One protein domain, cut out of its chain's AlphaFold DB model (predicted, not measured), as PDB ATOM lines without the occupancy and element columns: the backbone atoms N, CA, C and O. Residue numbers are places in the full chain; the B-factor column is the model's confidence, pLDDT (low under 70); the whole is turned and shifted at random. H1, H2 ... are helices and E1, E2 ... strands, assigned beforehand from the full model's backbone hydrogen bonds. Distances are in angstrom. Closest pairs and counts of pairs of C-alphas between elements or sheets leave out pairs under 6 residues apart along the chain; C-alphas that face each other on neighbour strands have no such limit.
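Overview. This is residues 69 to 132 and 211 to 233 of the 348 residues of an uncharacterized protein of Enterobius vermicularis (UniProt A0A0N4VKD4). A small antiparallel sheet of E2, E3 and E4 has the short strand pair E1 and E5 over one face, with few close contacts between them, and H1 sticks out from this body as a long arm, free over residues 119 to 132. The small helix H2 lies off both sheets. The 87 printed residues run E1 E2 E3 E4 H1 H2 E5, two named helices and five named strands, mixed in class. The sheet order is E2 - E3 - E4, a meander, each strand the antiparallel neighbour of the one before. The whole is loose, with a radius of gyration of the C-alphas of 15.6 A and spans of 52 by 33 by 26 A.

Along the chain. E2 is residues 82 to 86, 13.3 A long, E3 89 to 93, 12.9 A, and E4 100 to 104, 13.7 A. E1, residues 69 to 73, begins at C-alpha 69 (45.864, -2.067, 50.466) and is 11.8 A long; E5 is residues 229 to 232, 8.6 A. H1, residues 116 to 132, is 24.7 A long and ends at C-alpha 132 (62.424, 15.457, 24.434). H2 is residues 212 to 216, 6.1 A.

Arrangement. Hairpin E2 and E3 has N 84 and O 91 at 2.8 A; hairpin E3 and E4 has N 92 and O 101 at 2.8 A. E1 and E5 are antiparallel, with N 73 and O 229 at 2.7 A. The closest C-alphas of E1 and E2, Phe 72 and Ser 82, are 7.7 A apart. H1 and H2 are not on the three-stranded sheet; H1 is apart from E1 and E5. In both helices every O i to N i+4 pair is within hydrogen-bond range.

Size, cuts and confidence. Without its free stretch the body spans 34 by 34 by 25 A. Residues 133 to 210 are not printed, and C-alphas 132 and 211 are 41.3 A apart across the cut. The links E4 to H1 and H2 to E5 are long. Confidence is under 70 at residues 105 to 116 and 222 to 224.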
ATOM      1  N   PRO A  69      46.791  -1.462  51.426       85.12
ATOM      2  CA  PRO A  69      45.864  -2.067  50.466       85.12
ATOM      3  C   PRO A  69      44.497  -2.418  51.074       85.12
ATOM      4  O   PRO A  69      43.498  -2.384  50.362       85.12
ATOM      5  N   ASN A  70      44.460  -2.741  52.370       87.31
ATOM      6  CA  ASN A  70      43.313  -3.398  53.008       87.31
ATOM      7  C   ASN A  70      42.544  -2.491  53.976       87.31
ATOM      8  O   ASN A  70      41.402  -2.787  54.315       87.31
ATOM      9  N   CYS A  71      43.168  -1.416  54.460       92.06
ATOM     10  CA  CYS A  71      42.577  -0.532  55.458       92.06
ATOM     11  C   CYS A  71      42.115   0.781  54.836       92.06
ATOM     12  O   CYS A  71      42.797   1.357  53.983       92.06
ATOM     13  N   PHE A  72      40.981   1.271  55.332       91.75
ATOM     14  CA  PHE A  72      40.341   2.494  54.869       91.75
ATOM     15  C   PHE A  72      40.060   3.425  56.040       91.75
ATOM     16  O   PHE A  72      39.850   2.981  57.166       91.75
ATOM     17  N   GLN A  73      40.028   4.715  55.758       93.38
ATOM     18  CA  GLN A  73      39.693   5.800  56.657       93.38
ATOM     19  C   GLN A  73      38.417   6.474  56.172       93.38
ATOM     20  O   GLN A  73      38.180   6.632  54.970       93.38
ATOM     21  N   CYS A  74      37.597   6.868  57.137       91.62
ATOM     22  CA  CYS A  74      36.379   7.605  56.887       91.62
ATOM     23  C   CYS A  74      36.735   8.981  56.316       91.62
ATOM     24  O   CYS A  74      37.552   9.680  56.925       91.62
ATOM     25  N   PRO A  75      36.118   9.401  55.199       89.38
ATOM     26  CA  PRO A  75      36.390  10.715  54.637       89.38
ATOM     27  C   PRO A  75      35.950  11.845  55.575       89.38
ATOM     28  O   PRO A  75      36.603  12.880  55.597       89.38
ATOM     29  N   LEU A  76      34.930  11.626  56.418       87.75
ATOM     30  CA  LEU A  76      34.415  12.644  57.338       87.75
ATOM     31  C   LEU A  76      35.294  12.848  58.580       87.75
ATOM     32  O   LEU A  76      35.674  13.975  58.882       87.75
ATOM     33  N   CYS A  77      35.618  11.773  59.309       89.31
ATOM     34  CA  CYS A  77      36.295  11.862  60.614       89.31
ATOM     35  C   CYS A  77      37.725  11.294  60.639       89.31
ATOM     36  O   CYS A  77      38.411  11.424  61.649       89.31
ATOM     37  N   GLY A  78      38.192  10.641  59.570       89.00
ATOM     38  CA  GLY A  78      39.530  10.034  59.495       89.00
ATOM     39  C   GLY A  78      39.713   8.729  60.288       89.00
ATOM     40  O   GLY A  78      40.792   8.137  60.246       89.00
ATOM     41  N   VAL A  79      38.678   8.247  60.985       92.25
ATOM     42  CA  VAL A  79      38.712   6.980  61.740       92.25
ATOM     43  C   VAL A  79      38.692   5.782  60.788       92.25
ATOM     44  O   VAL A  79      38.091   5.847  59.715       92.25
ATOM     45  N   GLY A  80      39.338   4.681  61.182       92.69
ATOM     46  CA  GLY A  80      39.341   3.431  60.421       92.69
ATOM     47  C   GLY A  80      37.925   2.913  60.130       92.69
ATOM     48  O   GLY A  80      37.087   2.834  61.027       92.69
ATOM     49  N   LEU A  81      37.657   2.572  58.871       92.81
ATOM     50  CA  LEU A  81      36.387   2.009  58.415       92.81
ATOM     51  C   LEU A  81      36.375   0.489  58.560       92.81
ATOM     52  O   LEU A  81      37.392  -0.180  58.380       92.81
ATOM     53  N   SER A  82      35.186  -0.055  58.812       91.06
ATOM     54  CA  SER A  82      34.923  -1.489  58.699       91.06
ATOM     55  C   SER A  82      34.329  -1.800  57.329       91.06
ATOM     56  O   SER A  82      33.471  -1.062  56.845       91.06
ATOM     57  N   MET A  83      34.777  -2.893  56.712       87.75
ATOM     58  CA  MET A  83      34.335  -3.326  55.386       87.75
ATOM     59  C   MET A  83      33.605  -4.668  55.475       87.75
ATOM     60  O   MET A  83      34.092  -5.601  56.110       87.75
ATOM     61  N   LYS A  84      32.462  -4.782  54.798       87.19
ATOM     62  CA  LYS A  84      31.753  -6.045  54.556       87.19
ATOM     63  C   LYS A  84      31.586  -6.249  53.055       87.19
ATOM     64  O   LYS A  84      30.964  -5.423  52.393       87.19
ATOM     65  N   ALA A  85      32.116  -7.348  52.533       83.44
ATOM     66  CA  ALA A  85      31.938  -7.735  51.137       83.44
ATOM     67  C   ALA A  85      30.710  -8.648  50.998       83.44
ATOM     68  O   ALA A  85      30.602  -9.648  51.704       83.44
ATOM     69  N   SER A  86      29.790  -8.314  50.094       80.19
ATOM     70  CA  SER A  86      28.630  -9.145  49.756       80.19
ATOM     71  C   SER A  86      28.441  -9.166  48.245       80.19
ATOM     72  O   SER A  86      28.234  -8.109  47.663       80.19
ATOM     73  N   LYS A  87      28.528 -10.354  47.622       72.94
ATOM     74  CA  LYS A  87      28.200 -10.646  46.208       72.94
ATOM     75  C   LYS A  87      28.441  -9.462  45.243       72.94
ATOM     76  O   LYS A  87      27.517  -9.018  44.571       72.94
ATOM     77  N   ASN A  88      29.685  -8.979  45.192       76.62
ATOM     78  CA  ASN A  88      30.186  -7.887  44.337       76.62
ATOM     79  C   ASN A  88      29.945  -6.438  44.806       76.62
ATOM     80  O   ASN A  88      30.118  -5.494  44.036       76.62
ATOM     81  N   ILE A  89      29.576  -6.235  46.070       82.06
ATOM     82  CA  ILE A  89      29.444  -4.912  46.688       82.06
ATOM     83  C   ILE A  89      30.286  -4.874  47.961       82.06
ATOM     84  O   ILE A  89      30.167  -5.734  48.840       82.06
ATOM     85  N   PHE A  90      31.123  -3.850  48.073       85.81
ATOM     86  CA  PHE A  90      31.825  -3.505  49.297       85.81
ATOM     87  C   PHE A  90      31.022  -2.461  50.068       85.81
ATOM     88  O   PHE A  90      30.827  -1.340  49.604       85.81
ATOM     89  N   ASN A  91      30.566  -2.837  51.259       89.25
ATOM     90  CA  ASN A  91      29.880  -1.945  52.182       89.25
ATOM     91  C   ASN A  91      30.861  -1.461  53.248       89.25
ATOM     92  O   ASN A  91      31.385  -2.262  54.028       89.25
ATOM     93  N   PHE A  92      31.076  -0.154  53.299       90.31
ATOM     94  CA  PHE A  92      31.879   0.524  54.307       90.31
ATOM     95  C   PHE A  92      30.973   1.157  55.342       90.31
ATOM     96  O   PHE A  92      29.938   1.726  54.999       90.31
ATOM     97  N   PHE A  93      31.375   1.082  56.605       93.75
ATOM     98  CA  PHE A  93      30.703   1.796  57.680       93.75
ATOM     99  C   PHE A  93      31.707   2.314  58.708       93.75
ATOM    100  O   PHE A  93      32.703   1.661  59.036       93.75
ATOM    101  N   CYS A  94      31.437   3.513  59.214       94.12
ATOM    102  CA  CYS A  94      32.188   4.155  60.277       94.12
ATOM    103  C   CYS A  94      31.459   3.990  61.614       94.12
ATOM    104  O   CYS A  94      30.275   4.301  61.721       94.12
ATOM    105  N   THR A  95      32.160   3.549  62.655       92.62
ATOM    106  CA  THR A  95      31.568   3.346  63.987       92.62
ATOM    107  C   THR A  95      31.374   4.644  64.771       92.62
ATOM    108  O   THR A  95      30.530   4.685  65.661       92.62
ATOM    109  N   THR A  96      32.116   5.706  64.446       93.88
ATOM    110  CA  THR A  96      32.057   6.993  65.157       93.88
ATOM    111  C   THR A  96      31.009   7.931  64.572       93.88
ATOM    112  O   THR A  96      30.104   8.350  65.283       93.88
ATOM    113  N   CYS A  97      31.096   8.239  63.276       90.56
ATOM    114  CA  CYS A  97      30.179   9.180  62.615       90.56
ATOM    115  C   CYS A  97      29.009   8.509  61.876       90.56
ATOM    116  O   CYS A  97      28.214   9.204  61.256       90.56
ATOM    117  N   ARG A  98      28.906   7.170  61.912       91.25
ATOM    118  CA  ARG A  98      27.862   6.374  61.227       91.25
ATOM    119  C   ARG A  98      27.786   6.553  59.707       91.25
ATOM    120  O   ARG A  98      26.827   6.100  59.091       91.25
ATOM    121  N   TRP A  99      28.805   7.147  59.094       90.50
ATOM    122  CA  TRP A  99      28.926   7.226  57.643       90.50
ATOM    123  C   TRP A  99      28.968   5.831  57.022       90.50
ATOM    124  O   TRP A  99      29.708   4.966  57.505       90.50
ATOM    125  N   SER A 100      28.210   5.626  55.950       90.31
ATOM    126  CA  SER A 100      28.187   4.384  55.189       90.31
ATOM    127  C   SER A 100      28.295   4.656  53.693       90.31
ATOM    128  O   SER A 100      27.818   5.671  53.194       90.31
ATOM    129  N   ALA A 101      28.943   3.741  52.979       87.94
ATOM    130  CA  ALA A 101      29.038   3.788  51.527       87.94
ATOM    131  C   ALA A 101      29.043   2.373  50.956       87.94
ATOM    132  O   ALA A 101      29.748   1.495  51.459       87.94
ATOM    133  N   SER A 102      28.278   2.169  49.891       86.94
ATOM    134  CA  SER A 102      28.223   0.916  49.141       86.94
ATOM    135  C   SER A 102      28.866   1.136  47.781       86.94
ATOM    136  O   SER A 102      28.414   1.981  47.013       86.94
ATOM    137  N   LEU A 103      29.931   0.394  47.491       80.75
ATOM    138  CA  LEU A 103      30.690   0.515  46.249       80.75
ATOM    139  C   LEU A 103      30.697  -0.812  45.490       80.75
ATOM    140  O   LEU A 103      30.879  -1.860  46.115       80.75
ATOM    141  N   PRO A 104      30.539  -0.800  44.157       78.88
ATOM    142  CA  PRO A 104      30.672  -2.006  43.354       78.88
ATOM    143  C   PRO A 104      32.133  -2.480  43.347       78.88
ATOM    144  O   PRO A 104      33.061  -1.679  43.226       78.88
ATOM    145  N   SER A 105      32.353  -3.788  43.474       69.38
ATOM    146  CA  SER A 105      33.679  -4.384  43.304       69.38
ATOM    147  C   SER A 105      34.034  -4.460  41.819       69.38
ATOM    148  O   SER A 105      33.229  -4.962  41.033       69.38
ATOM    149  N   LEU A 106      35.240  -4.033  41.423       67.19
ATOM    150  CA  LEU A 106      35.727  -4.324  40.070       67.19
ATOM    151  C   LEU A 106      35.947  -5.844  39.894       67.19
ATOM    152  O   LEU A 106      36.283  -6.514  40.874       67.19
ATOM    153  N   PRO A 107      35.825  -6.380  38.661       57.56
ATOM    154  CA  PRO A 107      36.006  -7.807  38.362       57.56
ATOM    155  C   PRO A 107      37.347  -8.381  38.846       57.56
ATOM    156  O   PRO A 107      37.403  -9.526  39.281       57.56
ATOM    157  N   ASP A 108      38.399  -7.560  38.853       56.97
ATOM    158  CA  ASP A 108      39.757  -7.949  39.260       56.97
ATOM    159  C   ASP A 108      39.996  -7.852  40.782       56.97
ATOM    160  O   ASP A 108      41.135  -7.892  41.246       56.97
ATOM    161  N   GLY A 109      38.947  -7.618  41.583       58.03
ATOM    162  CA  GLY A 109      39.080  -7.307  43.015       58.03
ATOM    163  C   GLY A 109      39.768  -5.960  43.288       58.03
ATOM    164  O   GLY A 109      40.105  -5.644  44.430       58.03
ATOM    165  N   GLY A 110      39.989  -5.169  42.235       58.91
ATOM    166  CA  GLY A 110      40.615  -3.858  42.287       58.91
ATOM    167  C   GLY A 110      39.705  -2.791  42.890       58.91
ATOM    168  O   GLY A 110      38.477  -2.878  42.868       58.91
ATOM    169  N   TRP A 111      40.332  -1.742  43.410       64.19
ATOM    170  CA  TRP A 111      39.632  -0.555  43.883       64.19
ATOM    171  C   TRP A 111      39.339   0.394  42.715       64.19
ATOM    172  O   TRP A 111      40.215   0.568  41.863       64.19
ATOM    173  N   PRO A 112      38.150   1.022  42.651       61.56
ATOM    174  CA  PRO A 112      37.875   2.039  41.646       61.56
ATOM    175  C   PRO A 112      38.755   3.264  41.919       61.56
ATOM    176  O   PRO A 112      38.537   4.016  42.865       61.56
ATOM    177  N   GLU A 113      39.800   3.428  41.114       62.66
ATOM    178  CA  GLU A 113      40.617   4.638  41.097       62.66
ATOM    179  C   GLU A 113      39.862   5.725  40.331       62.66
ATOM    180  O   GLU A 113      39.476   5.529  39.175       62.66
ATOM    181  N   ALA A 114      39.621   6.857  40.993       60.81
ATOM    182  CA  ALA A 114      39.124   8.057  40.336       60.81
ATOM    183  C   ALA A 114      40.153   8.539  39.295       60.81
ATOM    184  O   ALA A 114      41.357   8.465  39.536       60.81
ATOM    185  N   CYS A 115      39.670   9.036  38.152       61.88
ATOM    186  CA  CYS A 115      40.473   9.714  37.123       61.88
ATOM    187  C   CYS A 115      41.496   8.845  36.354       61.88
ATOM    188  O   CYS A 115      42.563   9.322  35.974       61.88
ATOM    189  N   LYS A 116      41.157   7.584  36.034       69.25
ATOM    190  CA  LYS A 116      41.997   6.716  35.172       69.25
ATOM    191  C   LYS A 116      42.311   7.315  33.796       69.25
ATOM    192  O   LYS A 116      43.344   6.998  33.211       69.25
ATOM    193  N   GLU A 117      41.410   8.124  33.246       75.31
ATOM    194  CA  GLU A 117      41.597   8.744  31.929       75.31
ATOM    195  C   GLU A 117      42.675   9.829  31.962       75.31
ATOM    196  O   GLU A 117      43.540   9.863  31.086       75.31
ATOM    197  N   ASP A 118      42.686  10.653  33.008       78.19
ATOM    198  CA  ASP A 118      43.682  11.710  33.173       78.19
ATOM    199  C   ASP A 118      45.059  11.143  33.527       78.19
ATOM    200  O   ASP A 118      46.068  11.652  33.043       78.19
ATOM    201  N   GLU A 119      45.129  10.033  34.275       82.19
ATOM    202  CA  GLU A 119      46.398   9.330  34.508       82.19
ATOM    203  C   GLU A 119      47.016   8.808  33.199       82.19
ATOM    204  O   GLU A 119      48.232   8.901  33.015       82.19
ATOM    205  N   LYS A 120      46.202   8.317  32.254       84.44
ATOM    206  CA  LYS A 120      46.689   7.894  30.927       84.44
ATOM    207  C   LYS A 120      47.208   9.075  30.107       84.44
ATOM    208  O   LYS A 120      48.278   8.961  29.512       84.44
ATOM    209  N   LYS A 121      46.481  10.200  30.098       84.81
ATOM    210  CA  LYS A 121      46.912  11.443  29.427       84.81
ATOM    211  C   LYS A 121      48.210  11.984  30.030       84.81
ATOM    212  O   LYS A 121      49.108  12.398  29.305       84.81
ATOM    213  N   LEU A 122      48.334  11.951  31.357       87.44
ATOM    214  CA  LEU A 122      49.557  12.351  32.048       87.44
ATOM    215  C   LEU A 122      50.721  11.413  31.704       87.44
ATOM    216  O   LEU A 122      51.827  11.885  31.458       87.44
ATOM    217  N   GLY A 123      50.477  10.102  31.656       88.44
ATOM    218  CA  GLY A 123      51.475   9.106  31.267       88.44
ATOM    219  C   GLY A 123      52.041   9.363  29.871       88.44
ATOM    220  O   GLY A 123      53.255   9.492  29.722       88.44
ATOM    221  N   SER A 124      51.174   9.537  28.868       87.94
ATOM    222  CA  SER A 124      51.609   9.824  27.493       87.94
ATOM    223  C   SER A 124      52.347  11.163  27.374       87.94
ATOM    224  O   SER A 124      53.346  11.266  26.657       87.94
ATOM    225  N   PHE A 125      51.913  12.183  28.120       88.44
ATOM    226  CA  PHE A 125      52.605  13.468  28.191       88.44
ATOM    227  C   PHE A 125      54.013  13.333  28.795       88.44
ATOM    228  O   PHE A 125      54.980  13.852  28.230       88.44
ATOM    229  N   LEU A 126      54.155  12.615  29.914       90.81
ATOM    230  CA  LEU A 126      55.444  12.401  30.578       90.81
ATOM    231  C   LEU A 126      56.418  11.600  29.708       90.81
ATOM    232  O   LEU A 126      57.596  11.951  29.650       90.81
ATOM    233  N   GLU A 127      55.938  10.576  28.998       89.06
ATOM    234  CA  GLU A 127      56.748   9.810  28.044       89.06
ATOM    235  C   GLU A 127      57.304  10.707  26.932       89.06
ATOM    236  O   GLU A 127      58.499  10.659  26.627       89.06
ATOM    237  N   ASN A 128      56.475  11.589  26.365       86.69
ATOM    238  CA  ASN A 128      56.947  12.539  25.361       86.69
ATOM    239  C   ASN A 128      57.980  13.523  25.933       86.69
ATOM    240  O   ASN A 128      59.037  13.736  25.340       86.69
ATOM    241  N   MET A 129      57.730  14.082  27.120       88.56
ATOM    242  CA  MET A 129      58.684  14.980  27.781       88.56
ATOM    243  C   MET A 129      60.015  14.282  28.092       88.56
ATOM    244  O   MET A 129      61.079  14.890  27.965       88.56
ATOM    245  N   GLN A 130      59.982  12.995  28.444       89.75
ATOM    246  CA  GLN A 130      61.183  12.188  28.640       89.75
ATOM    247  C   GLN A 130      61.948  11.989  27.322       89.75
ATOM    248  O   GLN A 130      63.176  12.112  27.298       89.75
ATOM    249  N   ASN A 131      61.248  11.762  26.210       86.88
ATOM    250  CA  ASN A 131      61.860  11.672  24.881       86.88
ATOM    251  C   ASN A 131      62.519  12.999  24.471       86.88
ATOM    252  O   ASN A 131      63.671  13.008  24.039       86.88
ATOM    253  N   LEU A 132      61.851  14.132  24.695       86.81
ATOM    254  CA  LEU A 132      62.424  15.457  24.434       86.81
ATOM    255  C   LEU A 132      63.656  15.734  25.307       86.81
ATOM    256  O   LEU A 132      64.692  16.162  24.797       86.81
ATOM    257  N   THR A 211      33.295  19.424  53.670       87.00
ATOM    258  CA  THR A 211      34.171  20.509  54.143       87.00
ATOM    259  C   THR A 211      35.474  20.556  53.340       87.00
ATOM    260  O   THR A 211      35.928  19.540  52.810       87.00
ATOM    261  N   LEU A 212      36.135  21.717  53.319       86.56
ATOM    262  CA  LEU A 212      37.413  21.902  52.620       86.56
ATOM    263  C   LEU A 212      38.468  20.858  53.028       86.56
ATOM    264  O   LEU A 212      39.141  20.284  52.179       86.56
ATOM    265  N   GLU A 213      38.582  20.554  54.323       86.88
ATOM    266  CA  GLU A 213      39.510  19.536  54.836       86.88
ATOM    267  C   GLU A 213      39.194  18.134  54.283       86.88
ATOM    268  O   GLU A 213      40.101  17.349  54.000       86.88
ATOM    269  N   GLN A 214      37.913  17.809  54.088       86.31
ATOM    270  CA  GLN A 214      37.487  16.532  53.503       86.31
ATOM    271  C   GLN A 214      37.833  16.468  52.009       86.31
ATOM    272  O   GLN A 214      38.330  15.440  51.548       86.31
ATOM    273  N   GLN A 215      37.657  17.573  51.279       84.81
ATOM    274  CA  GLN A 215      38.035  17.683  49.865       84.81
ATOM    275  C   GLN A 215      39.556  17.612  49.664       84.81
ATOM    276  O   GLN A 215      40.032  16.873  48.807       84.81
ATOM    277  N   ILE A 216      40.348  18.294  50.502       86.75
ATOM    278  CA  ILE A 216      41.822  18.273  50.429       86.75
ATOM    279  C   ILE A 216      42.376  16.852  50.609       86.75
ATOM    280  O   ILE A 216      43.390  16.490  50.010       86.75
ATOM    281  N   ARG A 217      41.707  16.007  51.403       84.06
ATOM    282  CA  ARG A 217      42.099  14.598  51.576       84.06
ATOM    283  C   ARG A 217      41.844  13.738  50.334       84.06
ATOM    284  O   ARG A 217      42.409  12.644  50.242       84.06
ATOM    285  N   GLN A 218      41.027  14.216  49.394       84.38
ATOM    286  CA  GLN A 218      40.673  13.560  48.133       84.38
ATOM    287  C   GLN A 218      40.781  14.541  46.951       84.38
ATOM    288  O   GLN A 218      39.790  14.805  46.278       84.38
ATOM    289  N   PRO A 219      41.985  15.050  46.638       79.62
ATOM    290  CA  PRO A 219      42.148  16.180  45.718       79.62
ATOM    291  C   PRO A 219      41.728  15.878  44.273       79.62
ATOM    292  O   PRO A 219      41.458  16.793  43.508       79.62
ATOM    293  N   LEU A 220      41.689  14.600  43.884       77.19
ATOM    294  CA  LEU A 220      41.290  14.168  42.541       77.19
ATOM    295  C   LEU A 220      39.777  13.954  42.405       77.19
ATOM    296  O   LEU A 220      39.301  13.587  41.336       77.19
ATOM    297  N   LEU A 221      39.020  14.121  43.488       73.62
ATOM    298  CA  LEU A 221      37.591  13.868  43.506       73.62
ATOM    299  C   LEU A 221      36.855  15.195  43.304       73.62
ATOM    300  O   LEU A 221      36.764  16.014  44.208       73.62
ATOM    301  N   ILE A 222      36.376  15.406  42.077       62.00
ATOM    302  CA  ILE A 222      35.745  16.661  41.630       62.00
ATOM    303  C   ILE A 222      34.267  16.748  42.072       62.00
ATOM    304  O   ILE A 222      33.666  17.816  42.047       62.00
ATOM    305  N   TYR A 223      33.677  15.636  42.524       62.66
ATOM    306  CA  TYR A 223      32.261  15.538  42.886       62.66
ATOM    307  C   TYR A 223      32.011  15.664  44.397       62.66
ATOM    308  O   TYR A 223      32.857  15.309  45.214       62.66
ATOM    309  N   ASN A 224      30.787  16.045  44.779       63.88
ATOM    310  CA  ASN A 224      30.336  16.104  46.182       63.88
ATOM    311  C   ASN A 224      30.319  14.732  46.898       63.88
ATOM    312  O   ASN A 224      30.135  14.658  48.112       63.88
ATOM    313  N   ASN A 225      30.537  13.634  46.170       76.25
ATOM    314  CA  ASN A 225      30.444  12.277  46.696       76.25
ATOM    315  C   ASN A 225      31.789  11.786  47.241       76.25
ATOM    316  O   ASN A 225      32.619  11.244  46.512       76.25
ATOM    317  N   LEU A 226      31.977  11.924  48.550       83.94
ATOM    318  CA  LEU A 226      33.156  11.417  49.247       83.94
ATOM    319  C   LEU A 226      33.270   9.886  49.145       83.94
ATOM    320  O   LEU A 226      32.305   9.154  49.367       83.94
ATOM    321  N   LEU A 227      34.484   9.395  48.886       86.75
ATOM    322  CA  LEU A 227      34.795   7.959  48.839       86.75
ATOM    323  C   LEU A 227      35.579   7.503  50.084       86.75
ATOM    324  O   LEU A 227      36.211   8.323  50.750       86.75
ATOM    325  N   PRO A 228      35.618   6.198  50.411       89.00
ATOM    326  CA  PRO A 228      36.552   5.670  51.403       89.00
ATOM    327  C   PRO A 228      38.005   5.969  51.010       89.00
ATOM    328  O   PRO A 228      38.419   5.724  49.877       89.00
ATOM    329  N   ILE A 229      38.811   6.457  51.952       88.94
ATOM    330  CA  ILE A 229      40.217   6.808  51.707       88.94
ATOM    331  C   ILE A 229      41.100   5.642  52.145       88.94
ATOM    332  O   ILE A 229      40.962   5.183  53.270       88.94
ATOM    333  N   LYS A 230      42.049   5.164  51.333       89.81
ATOM    334  CA  LYS A 230      43.018   4.153  51.810       89.81
ATOM    335  C   LYS A 230      43.869   4.715  52.954       89.81
ATOM    336  O   LYS A 230      44.399   5.819  52.830       89.81
ATOM    337  N   THR A 231      44.057   3.962  54.035       92.31
ATOM    338  CA  THR A 231      44.841   4.410  55.199       92.31
ATOM    339  C   THR A 231      46.286   4.719  54.800       92.31
ATOM    340  O   THR A 231      46.949   3.886  54.180       92.31
ATOM    341  N   SER A 232      46.794   5.896  55.169       93.12
ATOM    342  CA  SER A 232      48.206   6.247  54.970       93.12
ATOM    343  C   SER A 232      49.122   5.420  55.872       93.12
ATOM    344  O   SER A 232      48.854   5.252  57.063       93.12
ATOM    345  N   LEU A 233      50.213   4.909  55.304       94.25
ATOM    346  CA  LEU A 233      51.248   4.217  56.065       94.25
ATOM    347  C   LEU A 233      52.029   5.223  56.919       94.25
ATOM    348  O   LEU A 233      52.294   6.346  56.490       94.25
TER     349      LEU A 233